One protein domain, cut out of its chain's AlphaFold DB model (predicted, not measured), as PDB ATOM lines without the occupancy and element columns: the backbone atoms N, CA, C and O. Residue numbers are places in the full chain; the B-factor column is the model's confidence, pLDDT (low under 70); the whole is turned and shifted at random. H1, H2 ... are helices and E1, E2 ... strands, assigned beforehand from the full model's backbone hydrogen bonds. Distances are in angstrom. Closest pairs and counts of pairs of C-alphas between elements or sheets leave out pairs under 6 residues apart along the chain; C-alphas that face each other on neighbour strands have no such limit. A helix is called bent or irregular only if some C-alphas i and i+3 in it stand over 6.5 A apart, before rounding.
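Overview. This is residues 16 to 153 of the 202 residues of an uncharacterized protein of Sphingomonas lutea (UniProt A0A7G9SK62). A strongly twisted, branched sheet of six strands curls round helix H1, while H2 and the short strand E3 make a smaller part to one side, away from H1. Residues 16 to 17 pair with E3 there. The 138 printed residues hold two named helices and seven named strands, in the order E1 H1 E2 E3 H2 E4 E5 E6 E7; under half of the residues are in named elements, and the class is mixed. E1 and E2 are parallel, the other neighbour pairs antiparallel. The whole is compact, with a radius of gyration of the C-alphas of 15.7 A and spans of 45 by 34 by 24 A.

Along the chain. After residues 16 to 37, with no named element, E1 (38 to 40) begins at C-alpha 38 (185.783, 193.095, 161.804). H1 (45 to 55) is 15.3 A long, E2 (63 to 68) 14.0 A; E3 (74 to 76) follows. H2 (79 to 91), 19.7 A, is irregular, only just: C-alphas 87 and 90 are 6.8 A apart. E4 (95 to 99), E5 (105 to 115, 28.8 A), E6 (122 to 130, 24.1 A) and E7 (136 to 142) form a meander, each strand the antiparallel neighbour of the one before; E7 ends at (180.231, 211.018, 157.839).

Arrangement. E1, H1 and E2 form a strand-helix-strand unit, two parallel strands with a helix between, its crossover left-handed; N 39 and O 66 are 3.0 A apart. H1 is on the sheet, closest to E2 at C-alphas 49 and 63, 5.5 A. E5 bends by 63 degrees at residue 112: E2 (N 67 to O 112, 2.9 A) and E4 (N 98 to O 106, 2.9 A) lie on one side of it, E6 (N 109 to O 127, 2.9 A) on the other. E7 is an edge strand beside E6 (N 128 to O 138, 2.8 A). H2 is not on the sheet; its closest C-alpha to E3 is Gln 82, 4.2 A from Gly 76. Every O i to N i+4 pair is within hydrogen-bond range in H1, 7 of 9 in H2.

Size, cuts and confidence. The farthest C-alphas, of Pro 79 and Asp 102, are 47.4 A apart. The printed part has no cut and no long link. Its mean pLDDT is 72.3, with 51 residues under 70, among them 17 to 34 and 142 to 153.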
ATOM      1  N   PHE A  16     196.509 206.269 163.370       70.44
ATOM      2  CA  PHE A  16     197.571 207.197 163.755       70.44
ATOM      3  C   PHE A  16     197.315 208.569 163.129       70.44
ATOM      4  O   PHE A  16     197.005 208.649 161.938       70.44
ATOM      5  N   ILE A  17     197.438 209.633 163.922       68.94
ATOM      6  CA  ILE A  17     197.004 210.987 163.546       68.94
ATOM      7  C   ILE A  17     198.118 212.003 163.817       68.94
ATOM      8  O   ILE A  17     198.806 211.896 164.829       68.94
ATOM      9  N   SER A  18     198.272 213.005 162.945       67.31
ATOM     10  CA  SER A  18     199.027 214.237 163.233       67.31
ATOM     11  C   SER A  18     198.135 215.461 163.066       67.31
ATOM     12  O   SER A  18     197.354 215.519 162.124       67.31
ATOM     13  N   GLU A  19     198.271 216.483 163.893       64.00
ATOM     14  CA  GLU A  19     197.586 217.755 163.673       64.00
ATOM     15  C   GLU A  19     198.111 218.446 162.395       64.00
ATOM     16  O   GLU A  19     199.322 218.562 162.175       64.00
ATOM     17  N   GLY A  20     197.202 218.864 161.509       60.28
ATOM     18  CA  GLY A  20     197.536 219.708 160.361       60.28
ATOM     19  C   GLY A  20     197.765 221.154 160.807       60.28
ATOM     20  O   GLY A  20     197.285 221.584 161.853       60.28
ATOM     21  N   ARG A  21     198.491 221.964 160.026       57.53
ATOM     22  CA  ARG A  21     198.650 223.391 160.363       57.53
ATOM     23  C   ARG A  21     197.283 224.089 160.365       57.53
ATOM     24  O   ARG A  21     196.724 224.312 159.298       57.53
ATOM     25  N   GLY A  22     196.809 224.487 161.548       54.41
ATOM     26  CA  GLY A  22     195.526 225.180 161.718       54.41
ATOM     27  C   GLY A  22     194.299 224.264 161.663       54.41
ATOM     28  O   GLY A  22     193.181 224.759 161.558       54.41
ATOM     29  N   GLU A  23     194.489 222.948 161.729       54.97
ATOM     30  CA  GLU A  23     193.415 221.961 161.677       54.97
ATOM     31  C   GLU A  23     193.432 221.138 162.956       54.97
ATOM     32  O   GLU A  23     194.481 220.620 163.300       54.97
ATOM     33  N   ALA A  24     192.296 220.960 163.633       53.97
ATOM     34  CA  ALA A  24     192.247 220.067 164.787       53.97
ATOM     35  C   ALA A  24     192.677 218.639 164.399       53.97
ATOM     36  O   ALA A  24     192.477 218.223 163.262       53.97
ATOM     37  N   TRP A  25     193.207 217.845 165.334       60.59
ATOM     38  CA  TRP A  25     193.623 216.458 165.049       60.59
ATOM     39  C   TRP A  25     192.458 215.551 164.626       60.59
ATOM     40  O   TRP A  25     192.645 214.530 163.972       60.59
ATOM     41  N   TRP A  26     191.232 215.932 164.974       53.81
ATOM     42  CA  TRP A  26     190.010 215.305 164.487       53.81
ATOM     43  C   TRP A  26     189.577 215.875 163.112       53.81
ATOM     44  O   TRP A  26     188.499 215.598 162.604       53.81
ATOM     45  N   ASN A  27     190.379 216.692 162.447       50.03
ATOM     46  CA  ASN A  27     190.208 216.975 161.030       50.03
ATOM     47  C   ASN A  27     191.093 216.009 160.237       50.03
ATOM     48  O   ASN A  27     192.257 215.779 160.548       50.03
ATOM     49  N   ALA A  28     190.494 215.361 159.253       46.06
ATOM     50  CA  ALA A  28     190.867 214.014 158.859       46.06
ATOM     51  C   ALA A  28     191.897 213.913 157.724       46.06
ATOM     52  O   ALA A  28     192.143 212.823 157.204       46.06
ATOM     53  N   SER A  29     192.516 215.029 157.344       50.78
ATOM     54  CA  SER A  29     193.502 215.093 156.260       50.78
ATOM     55  C   SER A  29     194.786 214.293 156.555       50.78
ATOM     56  O   SER A  29     195.539 213.954 155.640       50.78
ATOM     57  N   SER A  30     195.044 213.954 157.822       49.84
ATOM     58  CA  SER A  30     196.328 213.426 158.301       49.84
ATOM     59  C   SER A  30     196.294 211.995 158.846       49.84
ATOM     60  O   SER A  30     197.347 211.451 159.194       49.84
ATOM     61  N   ALA A  31     195.116 211.370 158.935       53.41
ATOM     62  CA  ALA A  31     194.967 210.041 159.513       53.41
ATOM     63  C   ALA A  31     195.625 208.978 158.614       53.41
ATOM     64  O   ALA A  31     195.112 208.597 157.562       53.41
ATOM     65  N   LYS A  32     196.779 208.465 159.045       53.81
ATOM     66  CA  LYS A  32     197.510 207.376 158.382       53.81
ATOM     67  C   LYS A  32     197.238 206.078 159.131       53.81
ATOM     68  O   LYS A  32     198.097 205.554 159.834       53.81
ATOM     69  N   GLY A  33     196.008 205.587 159.026       56.44
ATOM     70  CA  GLY A  33     195.548 204.377 159.706       56.44
ATOM     71  C   GLY A  33     194.823 203.432 158.763       56.44
ATOM     72  O   GLY A  33     194.105 203.877 157.871       56.44
ATOM     73  N   ARG A  34     195.007 202.126 158.967       61.84
ATOM     74  CA  ARG A  34     194.176 201.090 158.351       61.84
ATOM     75  C   ARG A  34     193.236 200.550 159.415       61.84
ATOM     76  O   ARG A  34     193.696 200.166 160.490       61.84
ATOM     77  N   VAL A  35     191.945 200.457 159.115       72.56
ATOM     78  CA  VAL A  35     190.999 199.824 160.038       72.56
ATOM     79  C   VAL A  35     191.233 198.314 159.981       72.56
ATOM     80  O   VAL A  35     191.228 197.713 158.911       72.56
ATOM     81  N   THR A  36     191.486 197.680 161.124       73.31
ATOM     82  CA  THR A  36     191.808 196.239 161.184       73.31
ATOM     83  C   THR A  36     190.721 195.395 161.845       73.31
ATOM     84  O   THR A  36     190.771 194.164 161.773       73.31
ATOM     85  N   GLY A  37     189.723 196.028 162.468       80.62
ATOM     86  CA  GLY A  37     188.612 195.324 163.095       80.62
ATOM     87  C   GLY A  37     187.645 194.715 162.088       80.62
ATOM     88  O   GLY A  37     187.651 195.015 160.892       80.62
ATOM     89  N   ARG A  38     186.795 193.819 162.593       86.94
ATOM     90  CA  ARG A  38     185.783 193.095 161.804       86.94
ATOM     91  C   ARG A  38     184.363 193.244 162.355       86.94
ATOM     92  O   ARG A  38     183.431 192.665 161.791       86.94
ATOM     93  N   VAL A  39     184.204 193.974 163.457       88.81
ATOM     94  CA  VAL A  39     182.946 194.128 164.190       88.81
ATOM     95  C   VAL A  39     182.867 195.496 164.866       88.81
ATOM     96  O   VAL A  39     183.879 196.037 165.310       88.81
ATOM     97  N   ALA A  40     181.652 196.016 165.008       87.75
ATOM     98  CA  ALA A  40     181.346 197.151 165.874       87.75
ATOM     99  C   ALA A  40     180.060 196.856 166.655       87.75
ATOM    100  O   ALA A  40     178.974 196.744 166.080       87.75
ATOM    101  N   GLY A  41     180.161 196.702 167.978       85.44
ATOM    102  CA  GLY A  41     179.075 196.134 168.778       85.44
ATOM    103  C   GLY A  41     178.655 194.741 168.274       85.44
ATOM    104  O   GLY A  41     179.487 193.847 168.150       85.44
ATOM    105  N   GLY A  42     177.362 194.558 167.989       87.88
ATOM    106  CA  GLY A  42     176.812 193.308 167.437       87.88
ATOM    107  C   GLY A  42     176.880 193.193 165.908       87.88
ATOM    108  O   GLY A  42     176.476 192.172 165.356       87.88
ATOM    109  N   VAL A  43     177.370 194.221 165.210       92.06
ATOM    110  CA  VAL A  43     177.381 194.272 163.742       92.06
ATOM    111  C   VAL A  43     178.711 193.769 163.205       92.06
ATOM    112  O   VAL A  43     179.774 194.241 163.605       92.06
ATOM    113  N   THR A  44     178.649 192.828 162.265       94.19
ATOM    114  CA  THR A  44     179.817 192.310 161.544       94.19
ATOM    115  C   THR A  44     179.997 193.028 160.211       94.19
ATOM    116  O   THR A  44     179.040 193.558 159.649       94.19
ATOM    117  N   VAL A  45     181.206 192.967 159.651       93.31
ATOM    118  CA  VAL A  45     181.485 193.414 158.274       93.31
ATOM    119  C   VAL A  45     180.500 192.818 157.254       93.31
ATOM    120  O   VAL A  45     179.996 193.535 156.391       93.31
ATOM    121  N   ALA A  46     180.185 191.523 157.374       93.44
ATOM    122  CA  ALA A  46     179.243 190.851 156.480       93.44
ATOM    123  C   ALA A  46     177.808 191.373 156.657       93.44
ATOM    124  O   ALA A  46     177.117 191.615 155.671       93.44
ATOM    125  N   GLY A  47     177.373 191.586 157.904       93.38
ATOM    126  CA  GLY A  47     176.055 192.146 158.203       93.38
ATOM    127  C   GLY A  47     175.896 193.578 157.692       93.38
ATOM    128  O   GLY A  47     174.863 193.906 157.116       93.38
ATOM    129  N   LEU A  48     176.931 194.408 157.843       92.81
ATOM    130  CA  LEU A  48     176.922 195.780 157.337       92.81
ATOM    131  C   LEU A  48     176.956 195.838 155.806       92.81
ATOM    132  O   LEU A  48     176.183 196.586 155.219       92.81
ATOM    133  N   THR A  49     177.796 195.021 155.165       92.94
ATOM    134  CA  THR A  49     177.834 194.903 153.697       92.94
ATOM    135  C   THR A  49     176.456 194.543 153.153       92.94
ATOM    136  O   THR A  49     175.928 195.246 152.300       92.94
ATOM    137  N   LYS A  50     175.835 193.500 153.717       93.12
ATOM    138  CA  LYS A  50     174.493 193.075 153.322       93.12
ATOM    139  C   LYS A  50     173.464 194.197 153.496       93.12
ATOM    140  O   LYS A  50     172.635 194.399 152.622       93.12
ATOM    141  N   HIS A  51     173.522 194.938 154.603       91.25
ATOM    142  CA  HIS A  51     172.627 196.075 154.819       91.25
ATOM    143  C   HIS A  51     172.786 197.145 153.734       91.25
ATOM    144  O   HIS A  51     171.785 197.557 153.164       91.25
ATOM    145  N   ILE A  52     174.020 197.546 153.406       89.00
ATOM    146  CA  ILE A  52     174.298 198.529 152.346       89.00
ATOM    147  C   ILE A  52     173.744 198.043 151.001       89.00
ATOM    148  O   ILE A  52     173.053 198.800 150.326       89.00
ATOM    149  N   GLU A  53     173.986 196.780 150.641       88.44
ATOM    150  CA  GLU A  53     173.451 196.163 149.417       88.44
ATOM    151  C   GLU A  53     171.913 196.177 149.365       88.44
ATOM    152  O   GLU A  53     171.331 196.334 148.294       88.44
ATOM    153  N   GLU A  54     171.248 196.020 150.513       87.88
ATOM    154  CA  GLU A  54     169.786 196.003 150.616       87.88
ATOM    155  C   GLU A  54     169.160 197.408 150.670       87.88
ATOM    156  O   GLU A  54     167.999 197.567 150.282       87.88
ATOM    157  N   THR A  55     169.882 198.425 151.158       82.00
ATOM    158  CA  THR A  55     169.314 199.760 151.424       82.00
ATOM    159  C   THR A  55     169.786 200.868 150.489       82.00
ATOM    160  O   THR A  55     169.040 201.826 150.285       82.00
ATOM    161  N   GLU A  56     170.994 200.783 149.931       78.25
ATOM    162  CA  GLU A  56     171.553 201.820 149.058       78.25
ATOM    163  C   GLU A  56     171.272 201.498 147.587       78.25
ATOM    164  O   GLU A  56     171.700 200.482 147.052       78.25
ATOM    165  N   THR A  57     170.537 202.376 146.900       68.44
ATOM    166  CA  THR A  57     170.136 202.142 145.500       68.44
ATOM    167  C   THR A  57     171.178 202.614 144.482       68.44
ATOM    168  O   THR A  57     171.229 202.087 143.375       68.44
ATOM    169  N   TYR A  58     171.985 203.624 144.824       58.75
ATOM    170  CA  TYR A  58     172.823 204.337 143.848       58.75
ATOM    171  C   TYR A  58     174.311 204.000 143.936       58.75
ATOM    172  O   TYR A  58     174.984 203.970 142.911       58.75
ATOM    173  N   HIS A  59     174.812 203.731 145.139       67.06
ATOM    174  CA  HIS A  59     176.206 203.371 145.375       67.06
ATOM    175  C   HIS A  59     176.266 202.295 146.455       67.06
ATOM    176  O   HIS A  59     176.223 202.590 147.648       67.06
ATOM    177  N   THR A  60     176.338 201.041 146.021       79.19
ATOM    178  CA  THR A  60     176.655 199.917 146.900       79.19
ATOM    179  C   THR A  60     178.163 199.716 146.925       79.19
ATOM    180  O   THR A  60     178.854 199.952 145.936       79.19
ATOM    181  N   TYR A  61     178.675 199.301 148.074       83.75
ATOM    182  CA  TYR A  61     180.085 198.990 148.254       83.75
ATOM    183  C   TYR A  61     180.253 197.967 149.367       83.75
ATOM    184  O   TYR A  61     179.354 197.752 150.189       83.75
ATOM    185  N   LYS A  62     181.412 197.312 149.378       89.06
ATOM    186  CA  LYS A  62     181.684 196.201 150.277       89.06
ATOM    187  C   LYS A  62     182.593 196.645 151.405       89.06
ATOM    188  O   LYS A  62     183.676 197.164 151.179       89.06
ATOM    189  N   ILE A  63     182.214 196.354 152.640       88.31
ATOM    190  CA  ILE A  63     183.072 196.650 153.787       88.31
ATOM    191  C   ILE A  63     184.122 195.539 153.920       88.31
ATOM    192  O   ILE A  63     183.783 194.355 153.862       88.31
ATOM    193  N   CYS A  64     185.399 195.882 154.118       88.31
ATOM    194  CA  CYS A  64     186.430 194.907 154.504       88.31
ATOM    195  C   CYS A  64     186.791 195.000 155.987       88.31
ATOM    196  O   CYS A  64     187.122 193.975 156.596       88.31
ATOM    197  N   ALA A  65     186.693 196.190 156.575       87.94
ATOM    198  CA  ALA A  65     187.017 196.420 157.971       87.94
ATOM    199  C   ALA A  65     185.996 197.332 158.649       87.94
ATOM    200  O   ALA A  65     185.444 198.243 158.035       87.94
ATOM    201  N   LEU A  66     185.742 197.046 159.923       88.69
ATOM    202  CA  LEU A  66     184.782 197.750 160.764       88.69
ATOM    203  C   LEU A  66     185.247 197.679 162.221       88.69
ATOM    204  O   LEU A  66     185.470 196.581 162.736       88.69
ATOM    205  N   THR A  67     185.346 198.829 162.880       86.94
ATOM    206  CA  THR A  67     185.762 198.950 164.286       86.94
ATOM    207  C   THR A  67     184.876 199.958 165.012       86.94
ATOM    208  O   THR A  67     184.566 201.017 164.475       86.94
ATOM    209  N   GLU A  68     184.486 199.655 166.250       85.81
ATOM    210  CA  GLU A  68     183.891 200.641 167.161       85.81
ATOM    211  C   GLU A  68     184.956 201.628 167.654       85.81
ATOM    212  O   GLU A  68     186.038 201.210 168.061       85.81
ATOM    213  N   VAL A  69     184.637 202.923 167.658       78.06
ATOM    214  CA  VAL A  69     185.539 203.942 168.200       78.06
ATOM    215  C   VAL A  69     185.556 203.883 169.730       78.06
ATOM    216  O   VAL A  69     184.517 203.958 170.384       78.06
ATOM    217  N   GLN A  70     186.757 203.791 170.295       76.81
ATOM    218  CA  GLN A  70     187.055 203.769 171.726       76.81
ATOM    219  C   GLN A  70     188.195 204.741 172.060       76.81
ATOM    220  O   GLN A  70     188.822 205.331 171.180       76.81
ATOM    221  N   ASN A  71     188.484 204.901 173.353       72.88
ATOM    222  CA  ASN A  71     189.519 205.824 173.823       72.88
ATOM    223  C   ASN A  71     190.937 205.443 173.366       72.88
ATOM    224  O   ASN A  71     191.785 206.319 173.260       72.88
ATOM    225  N   ASP A  72     191.191 204.164 173.091       74.00
ATOM    226  CA  ASP A  72     192.477 203.628 172.625       74.00
ATOM    227  C   ASP A  72     192.545 203.445 171.099       74.00
ATOM    228  O   ASP A  72     193.541 202.962 170.567       74.00
ATOM    229  N   THR A  73     191.506 203.855 170.365       76.25
ATOM    230  CA  THR A  73     191.455 203.731 168.897       76.25
ATOM    231  C   THR A  73     192.500 204.607 168.201       76.25
ATOM    232  O   THR A  73     192.953 204.256 167.105       76.25
ATOM    233  N   TYR A  74     192.901 205.710 168.839       73.94
ATOM    234  CA  TYR A  74     193.763 206.739 168.261       73.94
ATOM    235  C   TYR A  74     195.059 206.914 169.028       73.94
ATOM    236  O   TYR A  74     195.072 206.925 170.259       73.94
ATOM    237  N   VAL A  75     196.127 207.156 168.275       75.69
ATOM    238  CA  VAL A  75     197.406 207.620 168.809       75.69
ATOM    239  C   VAL A  75     197.919 208.786 167.970       75.69
ATOM    240  O   VAL A  75     197.932 208.730 166.737       75.69
ATOM    241  N   GLY A  76     198.343 209.846 168.655       74.75
ATOM    242  CA  GLY A  76     199.051 210.964 168.049       74.75
ATOM    243  C   GLY A  76     200.467 210.542 167.664       74.75
ATOM    244  O   GLY A  76     201.168 209.914 168.454       74.75
ATOM    245  N   VAL A  77     200.903 210.872 166.449       76.50
ATOM    246  CA  VAL A  77     202.274 210.575 165.990       76.50
ATOM    247  C   VAL A  77     203.307 211.554 166.551       76.50
ATOM    248  O   VAL A  77     204.504 211.276 166.505       76.50
ATOM    249  N   ASP A  78     202.851 212.689 167.078       78.88
ATOM    250  CA  ASP A  78     203.660 213.721 167.720       78.88
ATOM    251  C   ASP A  78     203.085 214.104 169.101       78.88
ATOM    252  O   ASP A  78     201.885 213.914 169.340       78.88
ATOM    253  N   PRO A  79     203.917 214.640 170.021       81.00
ATOM    254  CA  PRO A  79     203.488 214.963 171.383       81.00
ATOM    255  C   PRO A  79     202.319 215.950 171.457       81.00
ATOM    256  O   PRO A  79     201.401 215.720 172.232       81.00
ATOM    257  N   SER A  80     202.303 217.000 170.628       79.94
ATOM    258  CA  SER A  80     201.210 217.986 170.616       79.94
ATOM    259  C   SER A  80     199.867 217.352 170.268       79.94
ATOM    260  O   SER A  80     198.873 217.564 170.967       79.94
ATOM    261  N   THR A  81     199.845 216.512 169.233       72.50
ATOM    262  CA  THR A  81     198.648 215.773 168.838       72.50
ATOM    263  C   THR A  81     198.214 214.808 169.940       72.50
ATOM    264  O   THR A  81     197.030 214.734 170.270       72.50
ATOM    265  N   GLN A  82     199.159 214.088 170.553       78.00
ATOM    266  CA  GLN A  82     198.858 213.150 171.634       78.00
ATOM    267  C   GLN A  82     198.309 213.855 172.886       78.00
ATOM    268  O   GLN A  82     197.376 213.343 173.512       78.00
ATOM    269  N   ASP A  83     198.835 215.028 173.235       77.50
ATOM    270  CA  ASP A  83     198.355 215.838 174.357       77.50
ATOM    271  C   ASP A  83     196.927 216.338 174.101       77.50
ATOM    272  O   ASP A  83     196.061 216.220 174.970       77.50
ATOM    273  N   SER A  84     196.642 216.810 172.884       69.00
ATOM    274  CA  SER A  84     195.306 217.267 172.482       69.00
ATOM    275  C   SER A  84     194.270 216.134 172.468       69.00
ATOM    276  O   SER A  84     193.155 216.302 172.976       69.00
ATOM    277  N   ILE A  85     194.640 214.944 171.974       71.62
ATOM    278  CA  ILE A  85     193.812 213.732 172.082       71.62
ATOM    279  C   ILE A  85     193.516 213.446 173.557       71.62
ATOM    280  O   ILE A  85     192.355 213.328 173.951       71.62
ATOM    281  N   SER A  86     194.557 213.397 174.389       73.81
ATOM    282  CA  SER A  86     194.437 213.057 175.811       73.81
ATOM    283  C   SER A  86     193.574 214.061 176.585       73.81
ATOM    284  O   SER A  86     192.825 213.661 177.473       73.81
ATOM    285  N   ALA A  87     193.630 215.347 176.225       66.44
ATOM    286  CA  ALA A  87     192.792 216.395 176.802       66.44
ATOM    287  C   ALA A  87     191.319 216.304 176.361       66.44
ATOM    288  O   ALA A  87     190.424 216.679 177.117       66.44
ATOM    289  N   THR A  88     191.060 215.788 175.157       65.50
ATOM    290  CA  THR A  88     189.714 215.701 174.569       65.50
ATOM    291  C   THR A  88     188.963 214.440 175.008       65.50
ATOM    292  O   THR A  88     187.761 214.486 175.255       65.50
ATOM    293  N   LEU A  89     189.651 213.301 175.150       67.00
ATOM    294  CA  LEU A  89     189.022 212.010 175.473       67.00
ATOM    295  C   LEU A  89     188.074 212.024 176.695       67.00
ATOM    296  O   LEU A  89     187.028 211.382 176.618       67.00
ATOM    297  N   PRO A  90     188.359 212.736 177.806       64.25
ATOM    298  CA  PRO A  90     187.469 212.746 178.970       64.25
ATOM    299  C   PRO A  90     186.109 213.420 178.736       64.25
ATOM    300  O   PRO A  90     185.159 213.137 179.470       64.25
ATOM    301  N   SER A  91     186.000 214.329 177.761       55.97
ATOM    302  CA  SER A  91     184.780 215.107 177.498       55.97
ATOM    303  C   SER A  91     183.892 214.502 176.408       55.97
ATOM    304  O   SER A  91     182.749 214.933 176.239       55.97
ATOM    305  N   VAL A  92     184.379 213.477 175.707       57.72
ATOM    306  CA  VAL A  92     183.691 212.851 174.578       57.72
ATOM    307  C   VAL A  92     183.172 211.470 174.961       57.72
ATOM    308  O   VAL A  92     183.849 210.668 175.598       57.72
ATOM    309  N   ARG A  93     181.953 211.154 174.523       63.44
ATOM    310  CA  ARG A  93     181.485 209.769 174.418       63.44
ATOM    311  C   ARG A  93     181.426 209.388 172.948       63.44
ATOM    312  O   ARG A  93     181.068 210.215 172.120       63.44
ATOM    313  N   TRP A  94     181.717 208.128 172.649       69.31
ATOM    314  CA  TRP A  94     181.648 207.546 171.297       69.31
ATOM    315  C   TRP A  94     180.427 206.653 171.095       69.31
ATOM    316  O   TRP A  94     180.206 206.104 170.019       69.31
ATOM    317  N   ARG A  95     179.641 206.488 172.160       76.56
ATOM    318  CA  ARG A  95     178.512 205.577 172.228       76.56
ATOM    319  C   ARG A  95     177.479 206.084 173.213       76.56
ATOM    320  O   ARG A  95     177.808 206.440 174.347       76.56
ATOM    321  N   VAL A  96     176.216 206.012 172.817       71.75
ATOM    322  CA  VAL A  96     175.070 206.232 173.703       71.75
ATOM    323  C   VAL A  96     174.035 205.137 173.532       71.75
ATOM    324  O   VAL A  96     173.906 204.502 172.485       71.75
ATOM    325  N   GLN A  97     173.271 204.931 174.596       73.81
ATOM    326  CA  GLN A  97     172.061 204.129 174.560       73.81
ATOM    327  C   GLN A  97     170.863 205.065 174.609       73.81
ATOM    328  O   GLN A  97     170.820 205.974 175.438       73.81
ATOM    329  N   ALA A  98     169.875 204.806 173.766       66.38
ATOM    330  CA  ALA A  98     168.607 205.512 173.777       66.38
ATOM    331  C   ALA A  98     167.442 204.521 173.837       66.38
ATOM    332  O   ALA A  98     167.596 203.310 173.637       66.38
ATOM    333  N   ARG A  99     166.259 205.053 174.139       64.50
ATOM    334  CA  ARG A  99     164.996 204.338 173.980       64.50
ATOM    335  C   ARG A  99     164.154 205.049 172.942       64.50
ATOM    336  O   ARG A  99     164.023 206.268 172.984       64.50
ATOM    337  N   THR A 100     163.600 204.282 172.024       59.19
ATOM    338  CA  THR A 100     162.640 204.769 171.041       59.19
ATOM    339  C   THR A 100     161.265 204.964 171.702       59.19
ATOM    340  O   THR A 100     161.025 204.411 172.784       59.19
ATOM    341  N   PRO A 101     160.332 205.711 171.085       53.78
ATOM    342  CA  PRO A 101     158.993 205.917 171.650       53.78
ATOM    343  C   PRO A 101     158.185 204.627 171.859       53.78
ATOM    344  O   PRO A 101     157.414 204.535 172.808       53.78
ATOM    345  N   ASP A 102     158.406 203.602 171.030       65.69
ATOM    346  CA  ASP A 102     157.841 202.250 171.171       65.69
ATOM    347  C   ASP A 102     158.547 201.397 172.251       65.69
ATOM    348  O   ASP A 102     158.261 200.212 172.399       65.69
ATOM    349  N   GLY A 103     159.468 201.978 173.027       67.19
ATOM    350  CA  GLY A 103     160.137 201.331 174.162       67.19
ATOM    351  C   GLY A 103     161.352 200.475 173.794       67.19
ATOM    352  O   GLY A 103     161.988 199.889 174.680       67.19
ATOM    353  N   ARG A 104     161.710 200.425 172.510       72.94
ATOM    354  CA  ARG A 104     162.861 199.687 171.986       72.94
ATOM    355  C   ARG A 104     164.160 200.318 172.468       72.94
ATOM    356  O   ARG A 104     164.278 201.538 172.535       72.94
ATOM    357  N   ARG A 105     165.158 199.499 172.806       77.44
ATOM    358  CA  ARG A 105     166.491 199.995 173.179       77.44
ATOM    359  C   ARG A 105     167.370 200.010 171.944       77.44
ATOM    360  O   ARG A 105     167.491 198.989 171.275       77.44
ATOM    361  N   VAL A 106     168.008 201.142 171.690       78.94
ATOM    362  CA  VAL A 106     168.944 201.307 170.581       78.94
ATOM    363  C   VAL A 106     170.288 201.783 171.102       78.94
ATOM    364  O   VAL A 106     170.368 202.479 172.118       78.94
ATOM    365  N   VAL A 107     171.345 201.387 170.410       82.19
ATOM    366  CA  VAL A 107     172.688 201.932 170.588       82.19
ATOM    367  C   VAL A 107     172.989 202.766 169.366       82.19
ATOM    368  O   VAL A 107     172.797 202.292 168.252       82.19
ATOM    369  N   ALA A 108     173.471 203.979 169.583       77.38
ATOM    370  CA  ALA A 108     174.128 204.744 168.546       77.38
ATOM    371  C   ALA A 108     175.603 204.870 168.915       77.38
ATOM    372  O   ALA A 108     175.927 205.166 170.069       77.38
ATOM    373  N   GLN A 109     176.485 204.597 167.961       80.62
ATOM    374  CA  GLN A 109     177.925 204.594 168.180       80.62
ATOM    375  C   GLN A 109     178.676 205.104 166.953       80.62
ATOM    376  O   GLN A 109     178.227 204.921 165.818       80.62
ATOM    377  N   SER A 110     179.825 205.717 167.202       77.88
ATOM    378  CA  SER A 110     180.787 206.080 166.169       77.88
ATOM    379  C   SER A 110     181.595 204.842 165.793       77.88
ATOM    380  O   SER A 110     182.096 204.119 166.658       77.88
ATOM    381  N   VAL A 111     181.707 204.578 164.497       82.44
ATOM    382  CA  VAL A 111     182.487 203.457 163.958       82.44
ATOM    383  C   VAL A 111     183.462 203.954 162.912       82.44
ATOM    384  O   VAL A 111     183.189 204.962 162.276       82.44
ATOM    385  N   LEU A 112     184.553 203.222 162.709       81.06
ATOM    386  CA  LEU A 112     185.446 203.362 161.565       81.06
ATOM    387  C   LEU A 112     185.205 202.216 160.586       81.06
ATOM    388  O   LEU A 112     185.038 201.073 161.018       81.06
ATOM    389  N   TYR A 113     185.213 202.510 159.290       83.56
ATOM    390  CA  TYR A 113     185.014 201.531 158.228       83.56
ATOM    391  C   TYR A 113     186.012 201.725 157.078       83.56
ATOM    392  O   TYR A 113     186.502 202.830 156.847       83.56
ATOM    393  N   GLU A 114     186.291 200.642 156.357       82.38
ATOM    394  CA  GLU A 114     187.100 200.627 155.132       82.38
ATOM    395  C   GLU A 114     186.339 199.856 154.049       82.38
ATOM    396  O   GLU A 114     185.940 198.703 154.268       82.38
ATOM    397  N   ASP A 115     186.121 200.497 152.901       83.50
ATOM    398  CA  ASP A 115     185.644 199.846 151.682       83.50
ATOM    399  C   ASP A 115     186.734 198.911 151.119       83.50
ATOM    400  O   ASP A 115     187.933 199.159 151.244       83.50
ATOM    401  N   CYS A 116     186.318 197.771 150.570       84.38
ATOM    402  CA  CYS A 116     187.193 196.804 149.916       84.38
ATOM    403  C   CYS A 116     187.799 197.355 148.629       84.38
ATOM    404  O   CYS A 116     188.940 197.016 148.305       84.38
ATOM    405  N   ASP A 117     186.997 198.110 147.882       80.06
ATOM    406  CA  ASP A 117     187.225 198.359 146.462       80.06
ATOM    407  C   ASP A 117     187.689 199.796 146.200       80.06
ATOM    408  O   ASP A 117     188.312 200.069 145.173       80.06
ATOM    409  N   ASP A 118     187.456 200.691 147.160       73.00
ATOM    410  CA  ASP A 118     187.874 202.082 147.106       73.00
ATOM    411  C   ASP A 118     188.561 202.492 148.417       73.00
ATOM    412  O   ASP A 118     187.932 202.736 149.447       73.00
ATOM    413  N   ALA A 119     189.892 202.587 148.375       64.12
ATOM    414  CA  ALA A 119     190.690 203.024 149.518       64.12
ATOM    415  C   ALA A 119     190.414 204.484 149.921       64.12
ATOM    416  O   ALA A 119     190.759 204.871 151.042       64.12
ATOM    417  N   ASP A 120     189.793 205.271 149.038       63.75
ATOM    418  CA  ASP A 120     189.365 206.641 149.299       63.75
ATOM    419  C   ASP A 120     187.953 206.689 149.919       63.75
ATOM    420  O   ASP A 120     187.592 207.691 150.542       63.75
ATOM    421  N   ASN A 121     187.188 205.588 149.869       67.56
ATOM    422  CA  ASN A 121     185.907 205.402 150.561       67.56
ATOM    423  C   ASN A 121     186.084 204.687 151.916       67.56
ATOM    424  O   ASN A 121     185.498 203.644 152.215       67.56
ATOM    425  N   ARG A 122     186.911 205.264 152.784       71.25
ATOM    426  CA  ARG A 122     187.078 204.835 154.180       71.25
ATOM    427  C   ARG A 122     186.847 206.013 155.109       71.25
ATOM    428  O   ARG A 122     187.148 207.155 154.770       71.25
ATOM    429  N   GLY A 123     186.298 205.756 156.288       72.25
ATOM    430  CA  GLY A 123     185.747 206.846 157.077       72.25
ATOM    431  C   GLY A 123     185.212 206.434 158.429       72.25
ATOM    432  O   GLY A 123     185.407 205.317 158.902       72.25
ATOM    433  N   ALA A 124     184.503 207.370 159.041       73.50
ATOM    434  CA  ALA A 124     183.726 207.166 160.234       73.50
ATOM    435  C   ALA A 124     182.277 207.258 159.828       73.50
ATOM    436  O   ALA A 124     181.902 207.951 158.882       73.50
ATOM    437  N   ALA A 125     181.460 206.538 160.562       76.81
ATOM    438  CA  ALA A 125     180.037 206.540 160.363       76.81
ATOM    439  C   ALA A 125     179.342 206.579 161.712       76.81
ATOM    440  O   ALA A 125     179.865 206.107 162.727       76.81
ATOM    441  N   VAL A 126     178.117 207.086 161.689       78.94
ATOM    442  CA  VAL A 126     177.162 206.813 162.752       78.94
ATOM    443  C   VAL A 126     176.509 205.475 162.438       78.94
ATOM    444  O   VAL A 126     175.902 205.300 161.379       78.94
ATOM    445  N   LEU A 127     176.625 204.543 163.378       84.38
ATOM    446  CA  LEU A 127     175.944 203.259 163.340       84.38
ATOM    447  C   LEU A 127     174.903 203.215 164.461       84.38
ATOM    448  O   LEU A 127     175.243 203.337 165.639       84.38
ATOM    449  N   VAL A 128     173.633 203.033 164.094       84.25
ATOM    450  CA  VAL A 128     172.524 202.851 165.038       84.25
ATOM    451  C   VAL A 128     171.982 201.440 164.910       84.25
ATOM    452  O   VAL A 128     171.566 201.024 163.830       84.25
ATOM    453  N   THR A 129     171.944 200.721 166.026       87.50
ATOM    454  CA  THR A 129     171.519 199.321 166.076       87.50
ATOM    455  C   THR A 129     170.450 199.096 167.129       87.50
ATOM    456  O   THR A 129     170.498 199.685 168.214       87.50
ATOM    457  N   ASP A 130     169.529 198.181 166.852       84.56
ATOM    458  CA  ASP A 130     168.666 197.610 167.880       84.56
ATOM    459  C   ASP A 130     169.489 196.767 168.867       84.56
ATOM    460  O   ASP A 130     170.311 195.948 168.467       84.56
ATOM    461  N   VAL A 131     169.283 196.947 170.172       84.94
ATOM    462  CA  VAL A 131     170.070 196.234 171.197       84.94
ATOM    463  C   VAL A 131     169.695 194.757 171.302       84.94
ATOM    464  O   VAL A 131     170.537 193.935 171.652       84.94
ATOM    465  N   LYS A 132     168.429 194.412 171.063       88.31
ATOM    466  CA  LYS A 132     167.921 193.048 171.218       88.31
ATOM    467  C   LYS A 132     168.272 192.191 170.006       88.31
ATOM    468  O   LYS A 132     168.629 191.030 170.186       88.31
ATOM    469  N   THR A 133     168.134 192.735 168.801       88.12
ATOM    470  CA  THR A 133     168.314 191.983 167.550       88.12
ATOM    471  C   THR A 133     169.660 192.230 166.884       88.12
ATOM    472  O   THR A 133     170.077 191.420 166.066       88.12
ATOM    473  N   SER A 134     170.379 193.293 167.262       88.00
ATOM    474  CA  SER A 134     171.557 193.797 166.535       88.00
ATOM    475  C   SER A 134     171.252 194.249 165.102       88.00
ATOM    476  O   SER A 134     172.178 194.445 164.317       88.00
ATOM    477  N   ASP A 135     169.975 194.459 164.769       88.81
ATOM    478  CA  ASP A 135     169.589 194.962 163.454       88.81
ATOM    479  C   ASP A 135     170.132 196.374 163.251       88.81
ATOM    480  O   ASP A 135     170.026 197.234 164.134       88.81
ATOM    481  N   ILE A 136     170.672 196.624 162.060       88.62
ATOM    482  CA  ILE A 136     171.124 197.950 161.653       88.62
ATOM    483  C   ILE A 136     169.888 198.787 161.321       88.62
ATOM    484  O   ILE A 136     169.143 198.495 160.387       88.62
ATOM    485  N   LEU A 137     169.663 199.831 162.115       81.25
ATOM    486  CA  LEU A 137     168.573 200.786 161.922       81.25
ATOM    487  C   LEU A 137     169.020 201.991 161.094       81.25
ATOM    488  O   LEU A 137     168.199 202.611 160.420       81.25
ATOM    489  N   LEU A 138     170.305 202.337 161.191       78.94
ATOM    490  CA  LEU A 138     170.946 203.386 160.415       78.94
ATOM    491  C   LEU A 138     172.435 203.075 160.296       78.94
ATOM    492  O   LEU A 138     173.107 202.867 161.306       78.94
ATOM    493  N   PHE A 139     172.948 203.152 159.078       82.88
ATOM    494  CA  PHE A 139     174.361 203.360 158.816       82.88
ATOM    495  C   PHE A 139     174.502 204.640 158.001       82.88
ATOM    496  O   PHE A 139     173.842 204.811 156.977       82.88
ATOM    497  N   ARG A 140     175.305 205.585 158.490       77.88
ATOM    498  CA  ARG A 140     175.521 206.859 157.809       77.88
ATOM    499  C   ARG A 140     177.003 207.215 157.850       77.88
ATOM    500  O   ARG A 140     177.458 207.675 158.898       77.88
ATOM    501  N   PRO A 141     177.735 207.045 156.739       74.12
ATOM    502  CA  PRO A 141     179.056 207.629 156.583       74.12
ATOM    503  C   PRO A 141     179.023 209.130 156.851       74.12
ATOM    504  O   PRO A 141     178.148 209.843 156.348       74.12
ATOM    505  N   MET A 142     179.957 209.602 157.664       64.50
ATOM    506  CA  MET A 142     180.231 211.018 157.839       64.50
ATOM    507  C   MET A 142     181.216 211.396 156.733       64.50
ATOM    508  O   MET A 142     182.383 211.013 156.783       64.50
ATOM    509  N   GLY A 143     180.710 212.041 155.678       50.53
ATOM    510  CA  GLY A 143     181.512 212.358 154.498       50.53
ATOM    511  C   GLY A 143     182.703 213.272 154.820       50.53
ATOM    512  O   GLY A 143     182.706 213.934 155.860       50.53
ATOM    513  N   PRO A 144     183.710 213.340 153.938       42.25
ATOM    514  CA  PRO A 144     184.719 214.384 154.004       42.25
ATOM    515  C   PRO A 144     184.049 215.738 153.725       42.25
ATOM    516  O   PRO A 144     183.259 215.869 152.789       42.25
ATOM    517  N   GLY A 145     184.365 216.769 154.508       39.44
ATOM    518  CA  GLY A 145     184.190 218.129 154.006       39.44
ATOM    519  C   GLY A 145     185.157 218.293 152.835       39.44
ATOM    520  O   GLY A 145     186.366 218.245 153.043       39.44
ATOM    521  N   GLU A 146     184.666 218.396 151.602       36.88
ATOM    522  CA  GLU A 146     185.539 218.526 150.434       36.88
ATOM    523  C   GLU A 146     186.454 219.757 150.552       36.88
ATOM    524  O   GLU A 146     186.005 220.898 150.437       36.88
ATOM    525  N   ARG A 147     187.762 219.516 150.688       32.97
ATOM    526  CA  ARG A 147     188.818 220.281 150.007       32.97
ATOM    527  C   ARG A 147     190.129 219.481 150.014       32.97
ATOM    528  O   ARG A 147     190.752 219.323 151.052       32.97
ATOM    529  N   ASN A 148     190.580 219.069 148.824       32.94
ATOM    530  CA  ASN A 148     191.967 218.671 148.503       32.94
ATOM    531  C   ASN A 148     192.434 217.218 148.764       32.94
ATOM    532  O   ASN A 148     193.588 217.010 149.127       32.94
ATOM    533  N   GLY A 149     191.619 216.205 148.450       40.44
ATOM    534  CA  GLY A 149     192.160 214.897 148.033       40.44
ATOM    535  C   GLY A 149     192.796 214.013 149.116       40.44
ATOM    536  O   GLY A 149     193.684 213.224 148.806       40.44
ATOM    537  N   ALA A 150     192.332 214.107 150.363       34.47
ATOM    538  CA  ALA A 150     192.566 213.092 151.388       34.47
ATOM    539  C   ALA A 150     191.248 212.797 152.126       34.47
ATOM    540  O   ALA A 150     190.588 213.725 152.592       34.47
ATOM    541  N   SER A 151     190.878 211.515 152.218       39.41
ATOM    542  CA  SER A 151     189.619 211.036 152.812       39.41
ATOM    543  C   SER A 151     189.865 210.179 154.055       39.41
ATOM    544  O   SER A 151     190.391 209.073 153.931       39.41
ATOM    545  N   VAL A 152     189.452 210.697 155.220       35.97
ATOM    546  CA  VAL A 152     188.871 210.015 156.407       35.97
ATOM    547  C   VAL A 152     187.990 211.097 157.125       35.97
ATOM    548  O   VAL A 152     187.788 212.143 156.513       35.97
ATOM    549  N   PRO A 153     187.392 210.989 158.333       44.81
ATOM    550  CA  PRO A 153     186.037 211.502 158.538       44.81
ATOM    551  C   PRO A 153     185.849 212.581 159.619       44.81
ATOM    552  O   PRO A 153     186.523 212.653 160.644       44.81
TER     553      PRO A 153